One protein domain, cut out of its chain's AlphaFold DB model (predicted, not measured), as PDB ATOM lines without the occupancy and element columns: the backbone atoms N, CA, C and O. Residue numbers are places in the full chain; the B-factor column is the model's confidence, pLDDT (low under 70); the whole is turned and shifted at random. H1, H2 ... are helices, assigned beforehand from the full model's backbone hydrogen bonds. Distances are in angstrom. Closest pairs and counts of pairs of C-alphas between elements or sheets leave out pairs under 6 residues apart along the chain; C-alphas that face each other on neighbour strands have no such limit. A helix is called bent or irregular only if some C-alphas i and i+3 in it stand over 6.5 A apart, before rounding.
ATOM      1  N   THR A 215     -28.290  30.076 -28.951       64.50
ATOM      2  CA  THR A 215     -28.133  31.286 -29.751       64.50
ATOM      3  C   THR A 215     -26.692  31.565 -30.214       64.50
ATOM      4  O   THR A 215     -26.473  32.478 -31.000       64.50
ATOM      5  N   GLY A 216     -25.701  30.782 -29.791       77.12
ATOM      6  CA  GLY A 216     -24.311  30.830 -30.250       77.12
ATOM      7  C   GLY A 216     -24.124  30.328 -31.685       77.12
ATOM      8  O   GLY A 216     -23.127  30.670 -32.314       77.12
ATOM      9  N   ARG A 217     -25.103  29.592 -32.239       83.19
ATOM     10  CA  ARG A 217     -25.202  29.343 -33.690       83.19
ATOM     11  C   ARG A 217     -25.733  30.555 -34.478       83.19
ATOM     12  O   ARG A 217     -25.685  30.526 -35.703       83.19
ATOM     13  N   LEU A 218     -26.249  31.593 -33.811       88.88
ATOM     14  CA  LEU A 218     -26.755  32.815 -34.448       88.88
ATOM     15  C   LEU A 218     -25.637  33.866 -34.518       88.88
ATOM     16  O   LEU A 218     -24.945  34.132 -33.525       88.88
ATOM     17  N   GLY A 219     -25.456  34.448 -35.704       86.62
ATOM     18  CA  GLY A 219     -24.305  35.298 -36.015       86.62
ATOM     19  C   GLY A 219     -24.314  36.628 -35.265       86.62
ATOM     20  O   GLY A 219     -23.273  37.075 -34.787       86.62
ATOM     21  N   SER A 220     -25.489  37.239 -35.116       90.69
ATOM     22  CA  SER A 220     -25.679  38.546 -34.484       90.69
ATOM     23  C   SER A 220     -26.304  38.446 -33.093       90.69
ATOM     24  O   SER A 220     -27.134  37.584 -32.812       90.69
ATOM     25  N   GLU A 221     -25.965  39.391 -32.214       88.81
ATOM     26  CA  GLU A 221     -26.559  39.474 -30.871       88.81
ATOM     27  C   GLU A 221     -28.062  39.796 -30.912       88.81
ATOM     28  O   GLU A 221     -28.812  39.368 -30.034       88.81
ATOM     29  N   ALA A 222     -28.515  40.477 -31.971       89.19
ATOM     30  CA  ALA A 222     -29.923  40.755 -32.229       89.19
ATOM     31  C   ALA A 222     -30.730  39.459 -32.420       89.19
ATOM     32  O   ALA A 222     -31.740  39.270 -31.741       89.19
ATOM     33  N   GLU A 223     -30.251  38.526 -33.252       90.69
ATOM     34  CA  GLU A 223     -30.858  37.194 -33.396       90.69
ATOM     35  C   GLU A 223     -30.871  36.439 -32.054       90.69
ATOM     36  O   GLU A 223     -31.867  35.793 -31.724       90.69
ATOM     37  N   ARG A 224     -29.819  36.560 -31.224       93.06
ATOM     38  CA  ARG A 224     -29.796  35.942 -29.880       93.06
ATOM     39  C   ARG A 224     -30.876  36.516 -28.961       93.06
ATOM     40  O   ARG A 224     -31.526  35.755 -28.245       93.06
ATOM     41  N   GLY A 225     -31.086  37.832 -28.998       91.12
ATOM     42  CA  GLY A 225     -32.148  38.523 -28.263       91.12
ATOM     43  C   GLY A 225     -33.551  38.121 -28.728       91.12
ATOM     44  O   GLY A 225     -34.410  37.816 -27.897       91.12
ATOM     45  N   VAL A 226     -33.765  38.037 -30.044       92.69
ATOM     46  CA  VAL A 226     -35.001  37.525 -30.666       92.69
ATOM     47  C   VAL A 226     -35.281  36.093 -30.213       92.69
ATOM     48  O   VAL A 226     -36.357  35.826 -29.676       92.69
ATOM     49  N   ALA A 227     -34.304  35.193 -30.351       94.06
ATOM     50  CA  ALA A 227     -34.427  33.791 -29.965       94.06
ATOM     51  C   ALA A 227     -34.753  33.630 -28.474       94.06
ATOM     52  O   ALA A 227     -35.709  32.942 -28.119       94.06
ATOM     53  N   ALA A 228     -34.008  34.305 -27.593       93.38
ATOM     54  CA  ALA A 228     -34.245  34.254 -26.153       93.38
ATOM     55  C   ALA A 228     -35.639  34.783 -25.773       93.38
ATOM     56  O   ALA A 228     -36.305  34.206 -24.911       93.38
ATOM     57  N   THR A 229     -36.110  35.839 -26.443       94.00
ATOM     58  CA  THR A 229     -37.447  36.414 -26.223       94.00
ATOM     59  C   THR A 229     -38.552  35.480 -26.717       94.00
ATOM     60  O   THR A 229     -39.519  35.250 -25.993       94.00
ATOM     61  N   ALA A 230     -38.394  34.872 -27.897       95.25
ATOM     62  CA  ALA A 230     -39.340  33.896 -28.437       95.25
ATOM     63  C   ALA A 230     -39.420  32.629 -27.564       95.25
ATOM     64  O   ALA A 230     -40.514  32.165 -27.250       95.25
ATOM     65  N   ILE A 231     -38.278  32.115 -27.088       95.31
ATOM     66  CA  ILE A 231     -38.220  30.975 -26.157       95.31
ATOM     67  C   ILE A 231     -38.907  31.318 -24.826       95.31
ATOM     68  O   ILE A 231     -39.658  30.494 -24.306       95.31
ATOM     69  N   ARG A 232     -38.698  32.523 -24.272       93.94
ATOM     70  CA  ARG A 232     -39.411  32.987 -23.065       93.94
ATOM     71  C   ARG A 232     -40.919  33.077 -23.297       93.94
ATOM     72  O   ARG A 232     -41.674  32.535 -22.498       93.94
ATOM     73  N   PHE A 233     -41.358  33.682 -24.401       93.56
ATOM     74  CA  PHE A 233     -42.783  33.786 -24.715       93.56
ATOM     75  C   PHE A 233     -43.436  32.410 -24.892       93.56
ATOM     76  O   PHE A 233     -44.507  32.176 -24.345       93.56
ATOM     77  N   LEU A 234     -42.777  31.463 -25.572       94.50
ATOM     78  CA  LEU A 234     -43.273  30.088 -25.686       94.50
ATOM     79  C   LEU A 234     -43.342  29.378 -24.326       94.50
ATOM     80  O   LEU A 234     -44.297  28.651 -24.084       94.50
ATOM     81  N   LYS A 235     -42.383  29.598 -23.415       93.56
ATOM     82  CA  LYS A 235     -42.439  29.046 -22.048       93.56
ATOM     83  C   LYS A 235     -43.600  29.616 -21.235       93.56
ATOM     84  O   LYS A 235     -44.312  28.842 -20.600       93.56
ATOM     85  N   LEU A 236     -43.810  30.932 -21.287       91.81
ATOM     86  CA  LEU A 236     -44.969  31.578 -20.664       91.81
ATOM     87  C   LEU A 236     -46.267  31.025 -21.261       91.81
ATOM     88  O   LEU A 236     -47.144  30.606 -20.523       91.81
ATOM     89  N   LEU A 237     -46.354  30.903 -22.586       88.75
ATOM     90  CA  LEU A 237     -47.530  30.358 -23.261       88.75
ATOM     91  C   LEU A 237     -47.800  28.877 -22.928       88.75
ATOM     92  O   LEU A 237     -48.955  28.469 -22.887       88.75
ATOM     93  N   VAL A 238     -46.765  28.074 -22.656       90.50
ATOM     94  CA  VAL A 238     -46.922  26.703 -22.130       90.50
ATOM     95  C   VAL A 238     -47.482  26.697 -20.714       90.50
ATOM     96  O   VAL A 238     -48.310  25.843 -20.412       90.50
ATOM     97  N   LYS A 239     -47.036  27.631 -19.869       89.44
ATOM     98  CA  LYS A 239     -47.486  27.771 -18.484       89.44
ATOM     99  C   LYS A 239     -48.929  28.279 -18.420       89.44
ATOM    100  O   LYS A 239     -49.812  27.538 -18.018       89.44
ATOM    101  N   GLU A 240     -49.186  29.485 -18.920       87.88
ATOM    102  CA  GLU A 240     -50.485  30.176 -18.842       87.88
ATOM    103  C   GLU A 240     -51.632  29.454 -19.584       87.88
ATOM    104  O   GLU A 240     -52.796  29.822 -19.443       87.88
ATOM    105  N   ALA A 241     -51.334  28.445 -20.410       81.44
ATOM    106  CA  ALA A 241     -52.354  27.649 -21.089       81.44
ATOM    107  C   ALA A 241     -52.863  26.441 -20.279       81.44
ATOM    108  O   ALA A 241     -53.905  25.898 -20.669       81.44
ATOM    109  N   ASP A 242     -52.099  25.963 -19.278       76.38
ATOM    110  CA  ASP A 242     -52.254  24.760 -18.411       76.38
ATOM    111  C   ASP A 242     -52.601  23.406 -19.081       76.38
ATOM    112  O   ASP A 242     -52.564  22.334 -18.482       76.38
ATOM    113  N   SER A 243     -52.931  23.433 -20.365       77.31
ATOM    114  CA  SER A 243     -53.544  22.354 -21.143       77.31
ATOM    115  C   SER A 243     -52.806  22.097 -22.462       77.31
ATOM    116  O   SER A 243     -53.231  21.274 -23.286       77.31
ATOM    117  N   LEU A 244     -51.691  22.805 -22.660       80.62
ATOM    118  CA  LEU A 244     -50.614  22.413 -23.559       80.62
ATOM    119  C   LEU A 244     -49.771  21.343 -22.867       80.62
ATOM    120  O   LEU A 244     -49.388  21.493 -21.711       80.62
ATOM    121  N   ALA A 245     -49.439  20.269 -23.583       87.31
ATOM    122  CA  ALA A 245     -48.479  19.295 -23.072       87.31
ATOM    123  C   ALA A 245     -47.104  19.981 -22.882       87.31
ATOM    124  O   ALA A 245     -46.590  20.545 -23.852       87.31
ATOM    125  N   PRO A 246     -46.492  19.968 -21.682       91.38
ATOM    126  CA  PRO A 246     -45.312  20.783 -21.404       91.38
ATOM    127  C   PRO A 246     -44.108  20.331 -22.236       91.38
ATOM    128  O   PRO A 246     -43.557  19.249 -22.023       91.38
ATOM    129  N   LEU A 247     -43.682  21.174 -23.182       93.94
ATOM    130  CA  LEU A 247     -42.495  20.905 -23.991       93.94
ATOM    131  C   LEU A 247     -41.209  21.111 -23.173       93.94
ATOM    132  O   LEU A 247     -41.079  22.118 -22.468       93.94
ATOM    133  N   PRO A 248     -40.211  20.215 -23.298       94.50
ATOM    134  CA  PRO A 248     -38.889  20.449 -22.740       94.50
ATOM    135  C   PRO A 248     -38.275  21.748 -23.272       94.50
ATOM    136  O   PRO A 248     -38.414  22.089 -24.447       94.50
ATOM    137  N   SER A 249     -37.525  22.458 -22.422       93.94
ATOM    138  CA  SER A 249     -36.884  23.722 -22.820       93.94
ATOM    139  C   SER A 249     -35.935  23.565 -24.013       93.94
ATOM    140  O   SER A 249     -35.837  24.492 -24.809       93.94
ATOM    141  N   TYR A 250     -35.269  22.413 -24.169       94.88
ATOM    142  CA  TYR A 250     -34.419  22.150 -25.334       94.88
ATOM    143  C   TYR A 250     -35.234  21.994 -26.626       94.88
ATOM    144  O   TYR A 250     -34.794  22.477 -27.662       94.88
ATOM    145  N   THR A 251     -36.442  21.420 -26.573       96.00
ATOM    146  CA  THR A 251     -37.334  21.297 -27.737       96.00
ATOM    147  C   THR A 251     -37.896  22.652 -28.161       96.00
ATOM    148  O   THR A 251     -37.923  22.953 -29.351       96.00
ATOM    149  N   LEU A 252     -38.279  23.509 -27.202       96.19
ATOM    150  CA  LEU A 252     -38.676  24.896 -27.493       96.19
ATOM    151  C   LEU A 252     -37.526  25.693 -28.127       96.19
ATOM    152  O   LEU A 252     -37.746  26.421 -29.093       96.19
ATOM    153  N   SER A 253     -36.298  25.523 -27.629       95.88
ATOM    154  CA  SER A 253     -35.116  26.131 -28.245       95.88
ATOM    155  C   SER A 253     -34.855  25.582 -29.647       95.88
ATOM    156  O   SER A 253     -34.649  26.374 -30.557       95.88
ATOM    157  N   ALA A 254     -34.916  24.264 -29.858       96.44
ATOM    158  CA  ALA A 254     -34.708  23.651 -31.170       96.44
ATOM    159  C   ALA A 254     -35.748  24.122 -32.206       96.44
ATOM    160  O   ALA A 254     -35.382  24.414 -33.341       96.44
ATOM    161  N   LEU A 255     -37.019  24.279 -31.809       97.12
ATOM    162  CA  LEU A 255     -38.078  24.859 -32.647       97.12
ATOM    163  C   LEU A 255     -37.752  26.297 -33.077       97.12
ATOM    164  O   LEU A 255     -37.809  26.614 -34.263       97.12
ATOM    165  N   VAL A 256     -37.375  27.162 -32.129       96.62
ATOM    166  CA  VAL A 256     -37.012  28.561 -32.421       96.62
ATOM    167  C   VAL A 256     -35.731  28.646 -33.258       96.62
ATOM    168  O   VAL A 256     -35.648  29.468 -34.166       96.62
ATOM    169  N   MET A 257     -34.753  27.772 -33.014       95.50
ATOM    170  CA  MET A 257     -33.519  27.700 -33.801       95.50
ATOM    171  C   MET A 257     -33.773  27.212 -35.235       95.50
ATOM    172  O   MET A 257     -33.237  27.815 -36.158       95.50
ATOM    173  N   HIS A 258     -34.643  26.216 -35.446       95.88
ATOM    174  CA  HIS A 258     -35.073  25.795 -36.786       95.88
ATOM    175  C   HIS A 258     -35.759  26.946 -37.540       95.88
ATOM    176  O   HIS A 258     -35.444  27.198 -38.704       95.88
ATOM    177  N   VAL A 259     -36.625  27.712 -36.862       95.69
ATOM    178  CA  VAL A 259     -37.282  28.892 -37.448       95.69
ATOM    179  C   VAL A 259     -36.285  29.978 -37.872       95.69
ATOM    180  O   VAL A 259     -36.440  30.556 -38.945       95.69
ATOM    181  N   LEU A 260     -35.266  30.256 -37.055       93.62
ATOM    182  CA  LEU A 260     -34.291  31.325 -37.314       93.62
ATOM    183  C   LEU A 260     -33.176  30.925 -38.296       93.62
ATOM    184  O   LEU A 260     -32.664  31.783 -39.016       93.62
ATOM    185  N   LEU A 261     -32.784  29.647 -38.329       92.88
ATOM    186  CA  LEU A 261     -31.712  29.149 -39.194       92.88
ATOM    187  C   LEU A 261     -32.226  28.650 -40.550       92.88
ATOM    188  O   LEU A 261     -31.691  29.066 -41.577       92.88
ATOM    189  N   ASP A 262     -33.264  27.810 -40.563       90.38
ATOM    190  CA  ASP A 262     -33.732  27.129 -41.778       90.38
ATOM    191  C   ASP A 262     -34.975  27.799 -42.369       90.38
ATOM    192  O   ASP A 262     -35.051  28.012 -43.577       90.38
ATOM    193  N   CYS A 263     -35.963  28.144 -41.534       83.75
ATOM    194  CA  CYS A 263     -37.219  28.747 -41.998       83.75
ATOM    195  C   CYS A 263     -37.130  30.264 -42.219       83.75
ATOM    196  O   CYS A 263     -38.185  30.897 -42.287       83.75
ATOM    197  N   ARG A 264     -35.908  30.827 -42.299       70.19
ATOM    198  CA  ARG A 264     -35.600  32.258 -42.503       70.19
ATOM    199  C   ARG A 264     -36.679  32.925 -43.352       70.19
ATOM    200  O   ARG A 264     -36.718  32.702 -44.561       70.19
ATOM    201  N   LEU A 265     -37.576  33.675 -42.697       57.88
ATOM    202  CA  LEU A 265     -38.807  34.177 -43.315       57.88
ATOM    203  C   LEU A 265     -38.441  35.042 -44.515       57.88
ATOM    204  O   LEU A 265     -37.945  36.148 -44.331       57.88
ATOM    205  N   LEU A 266     -38.641  34.458 -45.701       45.28
ATOM    206  CA  LEU A 266     -37.936  34.749 -46.950       45.28
ATOM    207  C   LEU A 266     -37.490  36.210 -47.076       45.28
ATOM    208  O   LEU A 266     -38.226  37.041 -47.611       45.28
ATOM    209  N   GLU A 267     -36.253  36.499 -46.654       51.41
ATOM    210  CA  GLU A 267     -35.555  37.673 -47.169       51.41
ATOM    211  C   GLU A 267     -35.510  37.496 -48.693       51.41
ATOM    212  O   GLU A 267     -34.987  36.480 -49.166       51.41
ATOM    213  N   LEU A 306     -36.141  39.662 -38.174       85.06
ATOM    214  CA  LEU A 306     -37.238  38.789 -37.768       85.06
ATOM    215  C   LEU A 306     -37.560  38.994 -36.278       85.06
ATOM    216  O   LEU A 306     -36.723  38.764 -35.408       85.06
ATOM    217  N   SER A 307     -38.774  39.450 -35.970       92.62
ATOM    218  CA  SER A 307     -39.189  39.804 -34.611       92.62
ATOM    219  C   SER A 307     -39.470  38.568 -33.751       92.62
ATOM    220  O   SER A 307     -39.890  37.520 -34.241       92.62
ATOM    221  N   ALA A 308     -39.343  38.694 -32.427       90.81
ATOM    222  CA  ALA A 308     -39.686  37.601 -31.512       90.81
ATOM    223  C   ALA A 308     -41.143  37.109 -31.670       90.81
ATOM    224  O   ALA A 308     -41.412  35.931 -31.448       90.81
ATOM    225  N   ALA A 309     -42.071  37.971 -32.105       89.75
ATOM    226  CA  ALA A 309     -43.452  37.583 -32.394       89.75
ATOM    227  C   ALA A 309     -43.592  36.836 -33.733       89.75
ATOM    228  O   ALA A 309     -44.349  35.869 -33.801       89.75
ATOM    229  N   GLN A 310     -42.840  37.227 -34.774       92.19
ATOM    230  CA  GLN A 310     -42.756  36.461 -36.028       92.19
ATOM    231  C   GLN A 310     -42.159  35.067 -35.767       92.19
ATOM    232  O   GLN A 310     -42.702  34.074 -36.248       92.19
ATOM    233  N   ALA A 311     -41.113  34.971 -34.935       94.19
ATOM    234  CA  ALA A 311     -40.506  33.696 -34.548       94.19
ATOM    235  C   ALA A 311     -41.496  32.786 -33.798       94.19
ATOM    236  O   ALA A 311     -41.628  31.610 -34.130       94.19
ATOM    237  N   VAL A 312     -42.242  33.331 -32.828       94.81
ATOM    238  CA  VAL A 312     -43.318  32.605 -32.128       94.81
ATOM    239  C   VAL A 312     -44.395  32.131 -33.105       94.81
ATOM    240  O   VAL A 312     -44.790  30.968 -33.039       94.81
ATOM    241  N   TYR A 313     -44.865  32.992 -34.016       93.69
ATOM    242  CA  TYR A 313     -45.904  32.602 -34.971       93.69
ATOM    243  C   TYR A 313     -45.419  31.487 -35.901       93.69
ATOM    244  O   TYR A 313     -46.129  30.503 -36.079       93.69
ATOM    245  N   ALA A 314     -44.200  31.584 -36.434       94.75
ATOM    246  CA  ALA A 314     -43.618  30.539 -37.272       94.75
ATOM    247  C   ALA A 314     -43.442  29.206 -36.515       94.75
ATOM    248  O   ALA A 314     -43.694  28.150 -37.089       94.75
ATOM    249  N   VAL A 315     -43.107  29.222 -35.215       96.31
ATOM    250  CA  VAL A 315     -43.100  27.995 -34.389       96.31
ATOM    251  C   VAL A 315     -44.501  27.386 -34.253       96.31
ATOM    252  O   VAL A 315     -44.631  26.165 -34.276       96.31
ATOM    253  N   LEU A 316     -45.555  28.198 -34.135       95.56
ATOM    254  CA  LEU A 316     -46.936  27.699 -34.113       95.56
ATOM    255  C   LEU A 316     -47.359  27.149 -35.484       95.56
ATOM    256  O   LEU A 316     -47.955  26.072 -35.552       95.56
ATOM    257  N   ASP A 317     -47.010  27.846 -36.565       94.75
ATOM    258  CA  ASP A 317     -47.341  27.444 -37.933       94.75
ATOM    259  C   ASP A 317     -46.629  26.149 -38.347       94.75
ATOM    260  O   ASP A 317     -47.247  25.305 -38.991       94.75
ATOM    261  N   LEU A 318     -45.402  25.895 -37.868       95.25
ATOM    262  CA  LEU A 318     -44.719  24.606 -38.044       95.25
ATOM    263  C   LEU A 318     -45.582  23.413 -37.607       95.25
ATOM    264  O   LEU A 318     -45.596  22.408 -38.311       95.25
ATOM    265  N   PHE A 319     -46.332  23.522 -36.503       95.00
ATOM    266  CA  PHE A 319     -47.252  22.465 -36.063       95.00
ATOM    267  C   PHE A 319     -48.517  22.366 -36.930       95.00
ATOM    268  O   PHE A 319     -49.111  21.291 -37.017       95.00
ATOM    269  N   VAL A 320     -48.965  23.461 -37.556       94.38
ATOM    270  CA  VAL A 320     -50.197  23.509 -38.367       94.38
ATOM    271  C   VAL A 320     -49.953  23.086 -39.813       94.38
ATOM    272  O   VAL A 320     -50.757  22.327 -40.361       94.38
ATOM    273  N   ALA A 321     -48.832  23.497 -40.403       91.69
ATOM    274  CA  ALA A 321     -48.403  23.121 -41.744       91.69
ATOM    275  C   ALA A 321     -48.139  21.610 -41.872       91.69
ATOM    276  O   ALA A 321     -48.433  21.017 -42.911       91.69
ATOM    277  N   THR A 322     -47.654  20.950 -40.813       87.19
ATOM    278  CA  THR A 322     -47.377  19.498 -40.799       87.19
ATOM    279  C   THR A 322     -48.614  18.587 -40.815       87.19
ATOM    280  O   THR A 322     -48.461  17.379 -40.963       87.19
ATOM    281  N   ASP A 323     -49.827  19.139 -40.710       78.25
ATOM    282  CA  ASP A 323     -51.107  18.406 -40.809       78.25
ATOM    283  C   ASP A 323     -51.767  18.544 -42.201       78.25
ATOM    284  O   ASP A 323     -52.885  18.089 -42.412       78.25
ATOM    285  N   SER A 324     -51.107  19.204 -43.162       71.88
ATOM    286  CA  SER A 324     -51.697  19.567 -44.467       71.88
ATOM    287  C   SER A 324     -51.670  18.471 -45.548       71.88
ATOM    288  O   SER A 324     -52.172  18.696 -46.649       71.88
ATOM    289  N   GLY A 325     -51.096  17.297 -45.265       73.25
ATOM    290  CA  GLY A 325     -50.985  16.179 -46.212       73.25
ATOM    291  C   GLY A 325     -51.846  14.969 -45.840       73.25
ATOM    292  O   GLY A 325     -52.219  14.793 -44.683       73.25
ATOM    293  N   GLU A 326     -52.091  14.079 -46.808       72.88
ATOM    294  CA  GLU A 326     -52.841  12.822 -46.604       72.88
ATOM    295  C   GLU A 326     -52.237  11.939 -45.488       72.88
ATOM    296  O   GLU A 326     -52.956  11.227 -44.789       72.88
ATOM    297  N   ASN A 327     -50.927  12.070 -45.244       72.06
ATOM    298  CA  ASN A 327     -50.193  11.398 -44.169       72.06
ATOM    299  C   ASN A 327     -50.176  12.207 -42.852       72.06
ATOM    300  O   ASN A 327     -49.157  12.254 -42.163       72.06
ATOM    301  N   ALA A 328     -51.296  12.822 -42.454       66.38
ATOM    302  CA  ALA A 328     -51.428  13.543 -41.174       66.38
ATOM    303  C   ALA A 328     -51.046  12.690 -39.937       66.38
ATOM    304  O   ALA A 328     -50.687  13.210 -38.881       66.38
ATOM    305  N   GLY A 329     -51.052  11.358 -40.075       77.50
ATOM    306  CA  GLY A 329     -50.531  10.429 -39.073       77.50
ATOM    307  C   GLY A 329     -49.031  10.570 -38.766       77.50
ATOM    308  O   GLY A 329     -48.628  10.161 -37.674       77.50
ATOM    309  N   ASP A 330     -48.241  11.160 -39.664       89.38
ATOM    310  CA  ASP A 330     -46.773  11.196 -39.600       89.38
ATOM    311  C   ASP A 330     -46.209  12.595 -39.297       89.38
ATOM    312  O   ASP A 330     -44.995  12.751 -39.157       89.38
ATOM    313  N   GLY A 331     -47.066  13.615 -39.139       92.19
ATOM    314  CA  GLY A 331     -46.654  15.011 -38.923       92.19
ATOM    315  C   GLY A 331     -45.664  15.205 -37.765       92.19
ATOM    316  O   GLY A 331     -44.749  16.020 -37.871       92.19
ATOM    317  N   ALA A 332     -45.767  14.381 -36.716       94.19
ATOM    318  CA  ALA A 332     -44.815  14.341 -35.605       94.19
ATOM    319  C   ALA A 332     -43.389  13.969 -36.055       94.19
ATOM    320  O   ALA A 332     -42.440  14.662 -35.702       94.19
ATOM    321  N   ALA A 333     -43.244  12.923 -36.875       94.88
ATOM    322  CA  ALA A 333     -41.954  12.476 -37.403       94.88
ATOM    323  C   ALA A 333     -41.403  13.438 -38.471       94.88
ATOM    324  O   ALA A 333     -40.195  13.641 -38.559       94.88
ATOM    325  N   VAL A 334     -42.283  14.077 -39.252       94.62
ATOM    326  CA  VAL A 334     -41.893  15.115 -40.223       94.62
ATOM    327  C   VAL A 334     -41.377  16.375 -39.519       94.62
ATOM    328  O   VAL A 334     -40.396  16.959 -39.977       94.62
ATOM    329  N   LEU A 335     -41.996  16.790 -38.408       95.38
ATOM    330  CA  LEU A 335     -41.503  17.900 -37.591       95.38
ATOM    331  C   LEU A 335     -40.198  17.526 -36.872       95.38
ATOM    332  O   LEU A 335     -39.241  18.294 -36.888       95.38
ATOM    333  N   ASP A 336     -40.129  16.325 -36.298       95.94
ATOM    334  CA  ASP A 336     -38.943  15.810 -35.611       95.94
ATOM    335  C   ASP A 336     -37.709  15.748 -36.526       95.94
ATOM    336  O   ASP A 336     -36.650  16.270 -36.180       95.94
ATOM    337  N   ALA A 337     -37.856  15.225 -37.747       95.25
ATOM    338  CA  ALA A 337     -36.780  15.168 -38.739       95.25
ATOM    339  C   ALA A 337     -36.268  16.555 -39.184       95.25
ATOM    340  O   ALA A 337     -35.138  16.666 -39.657       95.25
ATOM    341  N   ARG A 338     -37.079  17.612 -39.035       95.00
ATOM    342  CA  ARG A 338     -36.695  19.004 -39.327       95.00
ATOM    343  C   ARG A 338     -36.057  19.716 -38.136       95.00
ATOM    344  O   ARG A 338     -35.141  20.507 -38.316       95.00
ATOM    345  N   VAL A 339     -36.542  19.446 -36.924       96.38
ATOM    346  CA  VAL A 339     -36.164  20.179 -35.704       96.38
ATOM    347  C   VAL A 339     -34.993  19.517 -34.965       96.38
ATOM    348  O   VAL A 339     -34.188  20.214 -34.349       96.38
ATOM    349  N   SER A 340     -34.828  18.193 -35.056       95.75
ATOM    350  CA  SER A 340     -33.738  17.461 -34.387       95.75
ATOM    351  C   SER A 340     -32.304  17.926 -34.726       95.75
ATOM    352  O   SER A 340     -31.501  17.965 -33.792       95.75
ATOM    353  N   PRO A 341     -31.944  18.400 -35.946       95.62
ATOM    354  CA  PRO A 341     -30.613  18.974 -36.225       95.62
ATOM    355  C   PRO A 341     -30.285  20.253 -35.422       95.62
ATOM    356  O   PRO A 341     -29.117  20.644 -35.284       95.62
ATOM    357  N   HIS A 342     -31.319  20.905 -34.881       95.00
ATOM    358  CA  HIS A 342     -31.236  22.127 -34.074       95.00
ATOM    359  C   HIS A 342     -31.249  21.857 -32.569       95.00
ATOM    360  O   HIS A 342     -31.038  22.778 -31.780       95.00
ATOM    361  N   CYS A 343     -31.458  20.607 -32.152       94.88
ATOM    362  CA  CYS A 343     -31.348  20.217 -30.755       94.88
ATOM    363  C   CYS A 343     -29.888  19.900 -30.402       94.88
ATOM    364  O   CYS A 343     -29.287  18.974 -30.940       94.88
ATOM    365  N   GLU A 344     -29.310  20.655 -29.466       88.12
ATOM    366  CA  GLU A 344     -27.953  20.391 -28.961       88.12
ATOM    367  C   GLU A 344     -27.875  19.135 -28.087       88.12
ATOM    368  O   GLU A 344     -26.826  18.497 -28.015       88.12
ATOM    369  N   VAL A 345     -28.980  18.759 -27.436       88.88
ATOM    370  CA  VAL A 345     -29.048  17.532 -26.637       88.88
ATOM    371  C   VAL A 345     -29.329  16.356 -27.579       88.88
ATOM    372  O   VAL A 345     -30.423  16.321 -28.154       88.88
ATOM    373  N   PRO A 346     -28.415  15.374 -27.726       85.25
ATOM    374  CA  PRO A 346     -28.670  14.181 -28.527       85.25
ATOM    375  C   PRO A 346     -29.799  13.378 -27.875       85.25
ATOM    376  O   PRO A 346     -29.625  12.708 -26.857       85.25
ATOM    377  N   THR A 347     -30.982  13.514 -28.456       85.19
ATOM    378  CA  THR A 347     -32.246  12.940 -28.000       85.19
ATOM    379  C   THR A 347     -32.768  11.969 -29.059       85.19
ATOM    380  O   THR A 347     -32.229  11.888 -30.162       85.19
ATOM    381  N   GLY A 348     -33.779  11.174 -28.700       92.62
ATOM    382  CA  GLY A 348     -34.578  10.454 -29.694       92.62
ATOM    383  C   GLY A 348     -35.536  11.416 -30.398       92.62
ATOM    384  O   GLY A 348     -35.239  12.598 -30.550       92.62
ATOM    385  N   CYS A 349     -36.723  10.931 -30.746       92.81
ATOM    386  CA  CYS A 349     -37.783  11.802 -31.238       92.81
ATOM    387  C   CYS A 349     -38.161  12.877 -30.201       92.81
ATOM    388  O   CYS A 349     -38.519  12.568 -29.063       92.81
ATOM    389  N   LEU A 350     -38.108  14.143 -30.615       94.69
ATOM    390  CA  LEU A 350     -38.494  15.321 -29.833       94.69
ATOM    391  C   LEU A 350     -40.010  15.412 -29.606       94.69
ATOM    392  O   LEU A 350     -40.454  16.088 -28.675       94.69
ATOM    393  N   PHE A 351     -40.795  14.764 -30.472       94.62
ATOM    394  CA  PHE A 351     -42.251  14.845 -30.501       94.62
ATOM    395  C   PHE A 351     -42.891  13.455 -30.546       94.62
ATOM    396  O   PHE A 351     -43.023  12.844 -31.608       94.62
ATOM    397  N   ASP A 352     -43.386  12.984 -29.400       93.62
ATOM    398  CA  ASP A 352     -44.342  11.876 -29.377       93.62
ATOM    399  C   ASP A 352     -45.613  12.258 -30.145       93.62
ATOM    400  O   ASP A 352     -46.115  13.378 -30.019       93.62
ATOM    401  N   LYS A 353     -46.207  11.305 -30.871       91.50
ATOM    402  CA  LYS A 353     -47.426  11.529 -31.670       91.50
ATOM    403  C   LYS A 353     -48.567  12.171 -30.868       91.50
ATOM    404  O   LYS A 353     -49.230  13.071 -31.369       91.50
ATOM    405  N   GLY A 354     -48.760  11.764 -29.610       91.94
ATOM    406  CA  GLY A 354     -49.765  12.362 -28.722       91.94
ATOM    407  C   GLY A 354     -49.450  13.808 -28.315       91.94
ATOM    408  O   GLY A 354     -50.351  14.648 -28.294       91.94
ATOM    409  N   LEU A 355     -48.175  14.116 -28.049       91.25
ATOM    410  CA  LEU A 355     -47.721  15.470 -27.726       91.25
ATOM    411  C   LEU A 355     -47.874  16.385 -28.946       91.25
ATOM    412  O   LEU A 355     -48.470  17.455 -28.830       91.25
ATOM    413  N   PHE A 356     -47.426  15.928 -30.118       94.38
ATOM    414  CA  PHE A 356     -47.614  16.623 -31.391       94.38
ATOM    415  C   PHE A 356     -49.094  16.918 -31.666       94.38
ATOM    416  O   PHE A 356     -49.432  18.059 -31.956       94.38
ATOM    417  N   THR A 357     -50.002  15.944 -31.511       92.31
ATOM    418  CA  THR A 357     -51.442  16.155 -31.755       92.31
ATOM    419  C   THR A 357     -52.085  17.148 -30.772       92.31
ATOM    420  O   THR A 357     -52.975  17.904 -31.171       92.31
ATOM    421  N   ASN A 358     -51.644  17.200 -29.506       92.62
ATOM    422  CA  ASN A 358     -52.068  18.249 -28.565       92.62
ATOM    423  C   ASN A 358     -51.597  19.631 -29.056       92.62
ATOM    424  O   ASN A 358     -52.421  20.531 -29.244       92.62
ATOM    425  N   TRP A 359     -50.297  19.762 -29.339       94.25
ATOM    426  CA  TRP A 359     -49.678  21.008 -29.792       94.25
ATOM    427  C   TRP A 359     -50.258  21.527 -31.096       94.25
ATOM    428  O   TRP A 359     -50.627  22.691 -31.172       94.25
ATOM    429  N   HIS A 360     -50.426  20.667 -32.091       93.62
ATOM    430  CA  HIS A 360     -51.058  20.992 -33.363       93.62
ATOM    431  C   HIS A 360     -52.486  21.523 -33.189       93.62
ATOM    432  O   HIS A 360     -52.810  22.599 -33.701       93.62
ATOM    433  N   ARG A 361     -53.334  20.832 -32.412       92.56
ATOM    434  CA  ARG A 361     -54.704  21.296 -32.133       92.56
ATOM    435  C   ARG A 361     -54.703  22.666 -31.451       92.56
ATOM    436  O   ARG A 361     -55.528  23.515 -31.797       92.56
ATOM    437  N   ARG A 362     -53.796  22.883 -30.492       91.06
ATOM    438  CA  ARG A 362     -53.682  24.138 -29.738       91.06
ATOM    439  C   ARG A 362     -53.072  25.272 -30.561       91.06
ATOM    440  O   ARG A 362     -53.639  26.355 -30.540       91.06
ATOM    441  N   ALA A 363     -52.038  25.031 -31.363       93.38
ATOM    442  CA  ALA A 363     -51.478  25.997 -32.309       93.38
ATOM    443  C   ALA A 363     -52.534  26.438 -33.335       93.38
ATOM    444  O   ALA A 363     -52.797  27.629 -33.475       93.38
ATOM    445  N   ARG A 364     -53.269  25.488 -33.937       93.75
ATOM    446  CA  ARG A 364     -54.404  25.776 -34.835       93.75
ATOM    447  C   ARG A 364     -55.535  26.546 -34.141       93.75
ATOM    448  O   ARG A 364     -56.287  27.251 -34.809       93.75
ATOM    449  N   GLN A 365     -55.728  26.405 -32.828       92.56
ATOM    450  CA  GLN A 365     -56.690  27.214 -32.064       92.56
ATOM    451  C   GLN A 365     -56.141  28.623 -31.787       92.56
ATOM    452  O   GLN A 365     -56.823  29.606 -32.063       92.56
ATOM    453  N   LEU A 366     -54.905  28.718 -31.303       89.19
ATOM    454  CA  LEU A 366     -54.225  29.960 -30.955       89.19
ATOM    455  C   LEU A 366     -54.022  30.870 -32.171       89.19
ATOM    456  O   LEU A 366     -54.353  32.045 -32.094       89.19
ATOM    457  N   MET A 367     -53.575  30.342 -33.311       91.69
ATOM    458  CA  MET A 367     -53.421  31.116 -34.550       91.69
ATOM    459  C   MET A 367     -54.752  31.709 -35.034       91.69
ATOM    460  O   MET A 367     -54.755  32.838 -35.518       91.69
ATOM    461  N   ARG A 368     -55.882  31.008 -34.836       91.56
ATOM    462  CA  ARG A 368     -57.229  31.546 -35.110       91.56
ATOM    463  C   ARG A 368     -57.644  32.626 -34.110       91.56
ATOM    464  O   ARG A 368     -58.248  33.616 -34.500       91.56
ATOM    465  N   HIS A 369     -57.300  32.480 -32.831       89.12
ATOM    466  CA  HIS A 369     -57.531  33.542 -31.842       89.12
ATOM    467  C   HIS A 369     -56.679  34.785 -32.133       89.12
ATOM    468  O   HIS A 369     -57.183  35.901 -32.044       89.12
ATOM    469  N   LEU A 370     -55.424  34.604 -32.554       84.69
ATOM    470  CA  LEU A 370     -54.522  35.686 -32.951       84.69
ATOM    471  C   LEU A 370     -54.971  36.379 -34.247       84.69
ATOM    472  O   LEU A 370     -54.928  37.606 -34.302       84.69
ATOM    473  N   SER A 371     -55.453  35.642 -35.259       85.56
ATOM    474  CA  SER A 371     -56.029  36.255 -36.466       85.56
ATOM    475  C   SER A 371     -57.298  37.040 -36.140       85.56
ATOM    476  O   SER A 371     -57.410  38.194 -36.538       85.56
ATOM    477  N   ASN A 372     -58.205  36.473 -35.335       87.56
ATOM    478  CA  ASN A 372     -59.429  37.154 -34.908       87.56
ATOM    479  C   ASN A 372     -59.126  38.433 -34.104       87.56
ATOM    480  O   ASN A 372     -59.778  39.456 -34.302       87.56
ATOM    481  N   LEU A 373     -58.126  38.398 -33.214       83.12
ATOM    482  CA  LEU A 373     -57.686  39.574 -32.462       83.12
ATOM    483  C   LEU A 373     -57.087  40.640 -33.390       83.12
ATOM    484  O   LEU A 373     -57.398  41.821 -33.245       83.12
ATOM    485  N   ALA A 374     -56.268  40.238 -34.364       80.25
ATOM    486  CA  ALA A 374     -55.693  41.154 -35.343       80.25
ATOM    487  C   ALA A 374     -56.768  41.785 -36.254       80.25
ATOM    488  O   ALA A 374     -56.728  42.993 -36.481       80.25
ATOM    489  N   ASP A 375     -57.771  41.012 -36.692       81.50
ATOM    490  CA  ASP A 375     -58.945  41.510 -37.425       81.50
ATOM    491  C   ASP A 375     -59.741  42.533 -36.598       81.50
ATOM    492  O   ASP A 375     -60.147  43.573 -37.116       81.50
ATOM    493  N   VAL A 376     -59.969  42.269 -35.305       84.50
ATOM    494  CA  VAL A 376     -60.667  43.201 -34.399       84.50
ATOM    495  C   VAL A 376     -59.874  44.497 -34.218       84.50
ATOM    496  O   VAL A 376     -60.453  45.584 -34.277       84.50
ATOM    497  N   LEU A 377     -58.552  44.404 -34.047       76.38
ATOM    498  CA  LEU A 377     -57.676  45.568 -33.920       76.38
ATOM    499  C   LEU A 377     -57.645  46.401 -35.213       76.38
ATOM    500  O   LEU A 377     -57.795  47.616 -35.140       76.38
ATOM    501  N   LEU A 378     -57.553  45.782 -36.393       75.62
ATOM    502  CA  LEU A 378     -57.522  46.515 -37.667       75.62
ATOM    503  C   LEU A 378     -58.882  47.081 -38.090       75.62
ATOM    504  O   LEU A 378     -58.935  48.187 -38.627       75.62
ATOM    505  N   ARG A 379     -59.996  46.420 -37.745       82.12
ATOM    506  CA  ARG A 379     -61.335  47.030 -37.840       82.12
ATOM    507  C   ARG A 379     -61.454  48.272 -36.951       82.12
ATOM    508  O   ARG A 379     -62.092  49.237 -37.360       82.12
ATOM    509  N   ARG A 380     -60.807  48.283 -35.776       79.69
ATOM    510  CA  ARG A 380     -60.729  49.457 -34.885       79.69
ATOM    511  C   ARG A 380     -59.785  50.549 -35.409       79.69
ATOM    512  O   ARG A 380     -60.061  51.720 -35.173       79.69
ATOM    513  N   GLU A 381     -58.735  50.196 -36.156       81.56
ATOM    514  CA  GLU A 381     -57.903  51.146 -36.928       81.56
ATOM    515  C   GLU A 381     -58.604  51.652 -38.216       81.56
ATOM    516  O   GLU A 381     -58.073  52.513 -38.912       81.56
ATOM    517  N   GLY A 382     -59.811  51.163 -38.540       83.25
ATOM    518  CA  GLY A 382     -60.578  51.562 -39.731       83.25
ATOM    519  C   GLY A 382     -60.119  50.899 -41.037       83.25
ATOM    520  O   GLY A 382     -60.578  51.264 -42.119       83.25
ATOM    521  N   HIS A 383     -59.228  49.910 -40.963       63.88
ATOM    522  CA  HIS A 383     -58.643  49.233 -42.115       63.88
ATOM    523  C   HIS A 383     -59.397  47.933 -42.435       63.88
ATOM    524  O   HIS A 383     -59.097  46.867 -41.909       63.88
ATOM    525  N   GLY A 384     -60.381  48.018 -43.337       66.19
ATOM    526  CA  GLY A 384     -61.210  46.888 -43.793       66.19
ATOM    527  C   GLY A 384     -60.520  45.892 -44.743       66.19
ATOM    528  O   GLY A 384     -61.158  45.408 -45.673       66.19
ATOM    529  N   GLN A 385     -59.228  45.622 -44.553       64.38
ATOM    530  CA  GLN A 385     -58.424  44.673 -45.338       64.38
ATOM    531  C   GLN A 385     -57.977  43.499 -44.447       64.38
ATOM    532  O   GLN A 385     -57.728  43.717 -43.260       64.38
ATOM    533  N   PRO A 386     -57.856  42.269 -44.984       55.62
ATOM    534  CA  PRO A 386     -57.354  41.124 -44.224       55.62
ATOM    535  C   PRO A 386     -55.893  41.335 -43.808       55.62
ATOM    536  O   PRO A 386     -55.102  41.937 -44.536       55.62
ATOM    537  N   VAL A 387     -55.531  40.831 -42.628       56.06
ATOM    538  CA  VAL A 387     -54.252  41.155 -41.986       56.06
ATOM    539  C   VAL A 387     -53.070  40.419 -42.639       56.06
ATOM    540  O   VAL A 387     -53.048  39.187 -42.604       56.06
ATOM    541  N   PRO A 388     -52.042  41.115 -43.169       61.88
ATOM    542  CA  PRO A 388     -50.782  40.467 -43.526       61.88
ATOM    543  C   PRO A 388     -50.045  40.032 -42.254       61.88
ATOM    544  O   PRO A 388     -50.067  40.744 -41.243       61.88
ATOM    545  N   LEU A 389     -49.373  38.879 -42.299       55.78
ATOM    546  CA  LEU A 389     -48.826  38.222 -41.106       55.78
ATOM    547  C   LEU A 389     -47.923  39.141 -40.269       55.78
ATOM    548  O   LEU A 389     -48.030  39.170 -39.045       55.78
ATOM    549  N   ASP A 390     -47.105  39.957 -40.929       61.91
ATOM    550  CA  ASP A 390     -46.185  40.891 -40.281       61.91
ATOM    551  C   ASP A 390     -46.905  41.968 -39.466       61.91
ATOM    552  O   ASP A 390     -46.397  42.392 -38.432       61.91
ATOM    553  N   ARG A 391     -48.118  42.380 -39.862       66.50
ATOM    554  CA  ARG A 391     -48.923  43.337 -39.088       66.50
ATOM    555  C   ARG A 391     -49.552  42.673 -37.863       66.50
ATOM    556  O   ARG A 391     -49.559  43.279 -36.794       66.50
ATOM    557  N   ALA A 392     -49.999  41.421 -37.975       60.16
ATOM    558  CA  ALA A 392     -50.434  40.641 -36.813       60.16
ATOM    559  C   ALA A 392     -49.267  40.406 -35.834       60.16
ATOM    560  O   ALA A 392     -49.427  40.576 -34.625       60.16
ATOM    561  N   ALA A 393     -48.070  40.108 -36.349       63.38
ATOM    562  CA  ALA A 393     -46.865  39.955 -35.545       63.38
ATOM    563  C   ALA A 393     -46.375  41.284 -34.938       63.38
ATOM    564  O   ALA A 393     -45.936  41.282 -33.794       63.38
ATOM    565  N   GLN A 394     -46.509  42.426 -35.623       67.88
ATOM    566  CA  GLN A 394     -46.266  43.759 -35.046       67.88
ATOM    567  C   GLN A 394     -47.218  44.058 -33.882       67.88
ATOM    568  O   GLN A 394     -46.774  44.535 -32.838       67.88
ATOM    569  N   LEU A 395     -48.514  43.761 -34.032       64.31
ATOM    570  CA  LEU A 395     -49.504  43.934 -32.964       64.31
ATOM    571  C   LEU A 395     -49.212  43.002 -31.776       64.31
ATOM    572  O   LEU A 395     -49.272  43.440 -30.627       64.31
ATOM    573  N   LEU A 396     -48.808  41.754 -32.034       64.94
ATOM    574  CA  LEU A 396     -48.375  40.823 -30.989       64.94
ATOM    575  C   LEU A 396     -47.065  41.277 -30.319       64.94
ATOM    576  O   LEU A 396     -46.975  41.237 -29.097       64.94
ATOM    577  N   SER A 397     -46.085  41.790 -31.070       64.88
ATOM    578  CA  SER A 397     -44.882  42.431 -30.517       64.88
ATOM    579  C   SER A 397     -45.241  43.626 -29.633       64.88
ATOM    580  O   SER A 397     -44.710  43.734 -28.534       64.88
ATOM    581  N   ALA A 398     -46.171  44.488 -30.051       63.59
ATOM    582  CA  ALA A 398     -46.624  45.623 -29.248       63.59
ATOM    583  C   ALA A 398     -47.343  45.186 -27.957       63.59
ATOM    584  O   ALA A 398     -47.181  45.830 -26.921       63.59
ATOM    585  N   LEU A 399     -48.095  44.079 -27.988       59.47
ATOM    586  CA  LEU A 399     -48.678  43.461 -26.792       59.47
ATOM    587  C   LEU A 399     -47.591  42.883 -25.870       59.47
ATOM    588  O   LEU A 399     -47.581  43.203 -24.684       59.47
ATOM    589  N   ILE A 400     -46.634  42.120 -26.406       60.62
ATOM    590  CA  ILE A 400     -45.500  41.554 -25.654       60.62
ATOM    591  C   ILE A 400     -44.665  42.664 -24.998       60.62
ATOM    592  O   ILE A 400     -44.362  42.584 -23.809       60.62
ATOM    593  N   SER A 401     -44.344  43.735 -25.729       58.84
ATOM    594  CA  SER A 401     -43.606  44.889 -25.200       58.84
ATOM    595  C   SER A 401     -44.399  45.701 -24.172       58.84
ATOM    596  O   SER A 401     -43.790  46.299 -23.291       58.84
ATOM    597  N   ARG A 402     -45.740  45.717 -24.234       54.44
ATOM    598  CA  ARG A 402     -46.582  46.321 -23.186       54.44
ATOM    599  C   ARG A 402     -46.608  45.471 -21.918       54.44
ATOM    600  O   ARG A 402     -46.393  46.014 -20.841       54.44
ATOM    601  N   VAL A 403     -46.798  44.157 -22.044       46.06
ATOM    602  CA  VAL A 403     -46.766  43.219 -20.905       46.06
ATOM    603  C   VAL A 403     -45.390  43.230 -20.227       46.06
ATOM    604  O   VAL A 403     -45.310  43.308 -19.007       46.06
TER     605      VAL A 403
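AT A GLANCE: This is residues 215 to 267 and 306 to 403 of the 998 residues of an uncharacterized protein of Chlamydomonas schloesseri (UniProt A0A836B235). A short core helix, H3, is crossed on one side by the 28-residue helix H5, and the helical hairpin of H1 and H2 packs on another side of H3. H4 meets H5 crosswise through residues 353 to 357 of H5, and H6 meets it crosswise through residues 370 to 374, while H6 also packs on H3, so that the helices mostly cross rather than run side by side. The printed part has 151 residues with six named helices, H1 to H6 in chain order, and no named strand; its class is all helix. It is compact, with a radius of gyration of the C-alphas of 15.5 A and spans of 49 by 39 by 32 A.

HOW THE PARTS SIT: H5, residues 353 to 380, touches the hub H3, residues 308 to 321, with residues 356 to 367 alone. Their closest C-alphas, those of Phe 319 and His 360, are 4.9 A apart, and they run opposite ways at a steep tilt of 54 degrees. H4, residues 328 to 342, touches H5 about perpendicular at 86 degrees, closest at the C-alphas of Ala 332 and Lys 353, 5.5 A. H6, residues 389 to 403, touches H5 about perpendicular at 90 degrees, closest at the C-alphas of Ala 374 and Ala 392, 5.5 A. H6 also touches H3, where the C-alphas of Ala 309 and Ala 393 come closest at 5.2 A. H1, residues 221 to 240, touches H3 at a steep tilt of 60 degrees, the same way, with C-alphas Val 226 and Ala 308 closest at 4.8 A. H2, residues 249 to 261, forms a hairpin with H1, closest at the C-alphas of Ile 231 and Ser 253, 6.1 A. H2 touches H3 about perpendicular at 83 degrees, with C-alphas Leu 255 and Val 315 closest at 6.2 A, and touches H4 at C-alphas Ala 254 and His 342, 4.8 A. H3 and H4 are close but not clearly touching; H1 and H2 are both apart from H5. Each O i to N i+4 pair is within hydrogen-bond range in H1, H2 and H6; the counts are 9 of 10 in H3, 6 of 11 in H4 and 23 of 24 in H5.

IN THESE COORDINATES: H5 is 40.3 A from first to last C-alpha; C-alpha 353 is at (-47.426, 11.529, -31.670), and C-alpha 380 is at (-60.729, 49.457, -34.885). H1 is 28.3 A long and begins at C-alpha 221, (-26.559, 39.474, -30.871). H2 is 18.0 A, H3 19.8 A, H4 23.1 A and H6 20.9 A. H4 is irregular: C-alphas 329 and 332 are 7.7 A apart.

THE WHOLE: The C-alphas farthest apart, those of Pro 346 and Gly 382, are 50.4 A apart. Residues 268 to 305 are not printed, and C-alphas 267 and 306 are 9.6 A apart across this cut, which lies between H2 and H3. The links printed whole are short. The mean pLDDT of the printed part is 84.8; residues 215, 265 to 267, 328 and 383 to 403 are under 70.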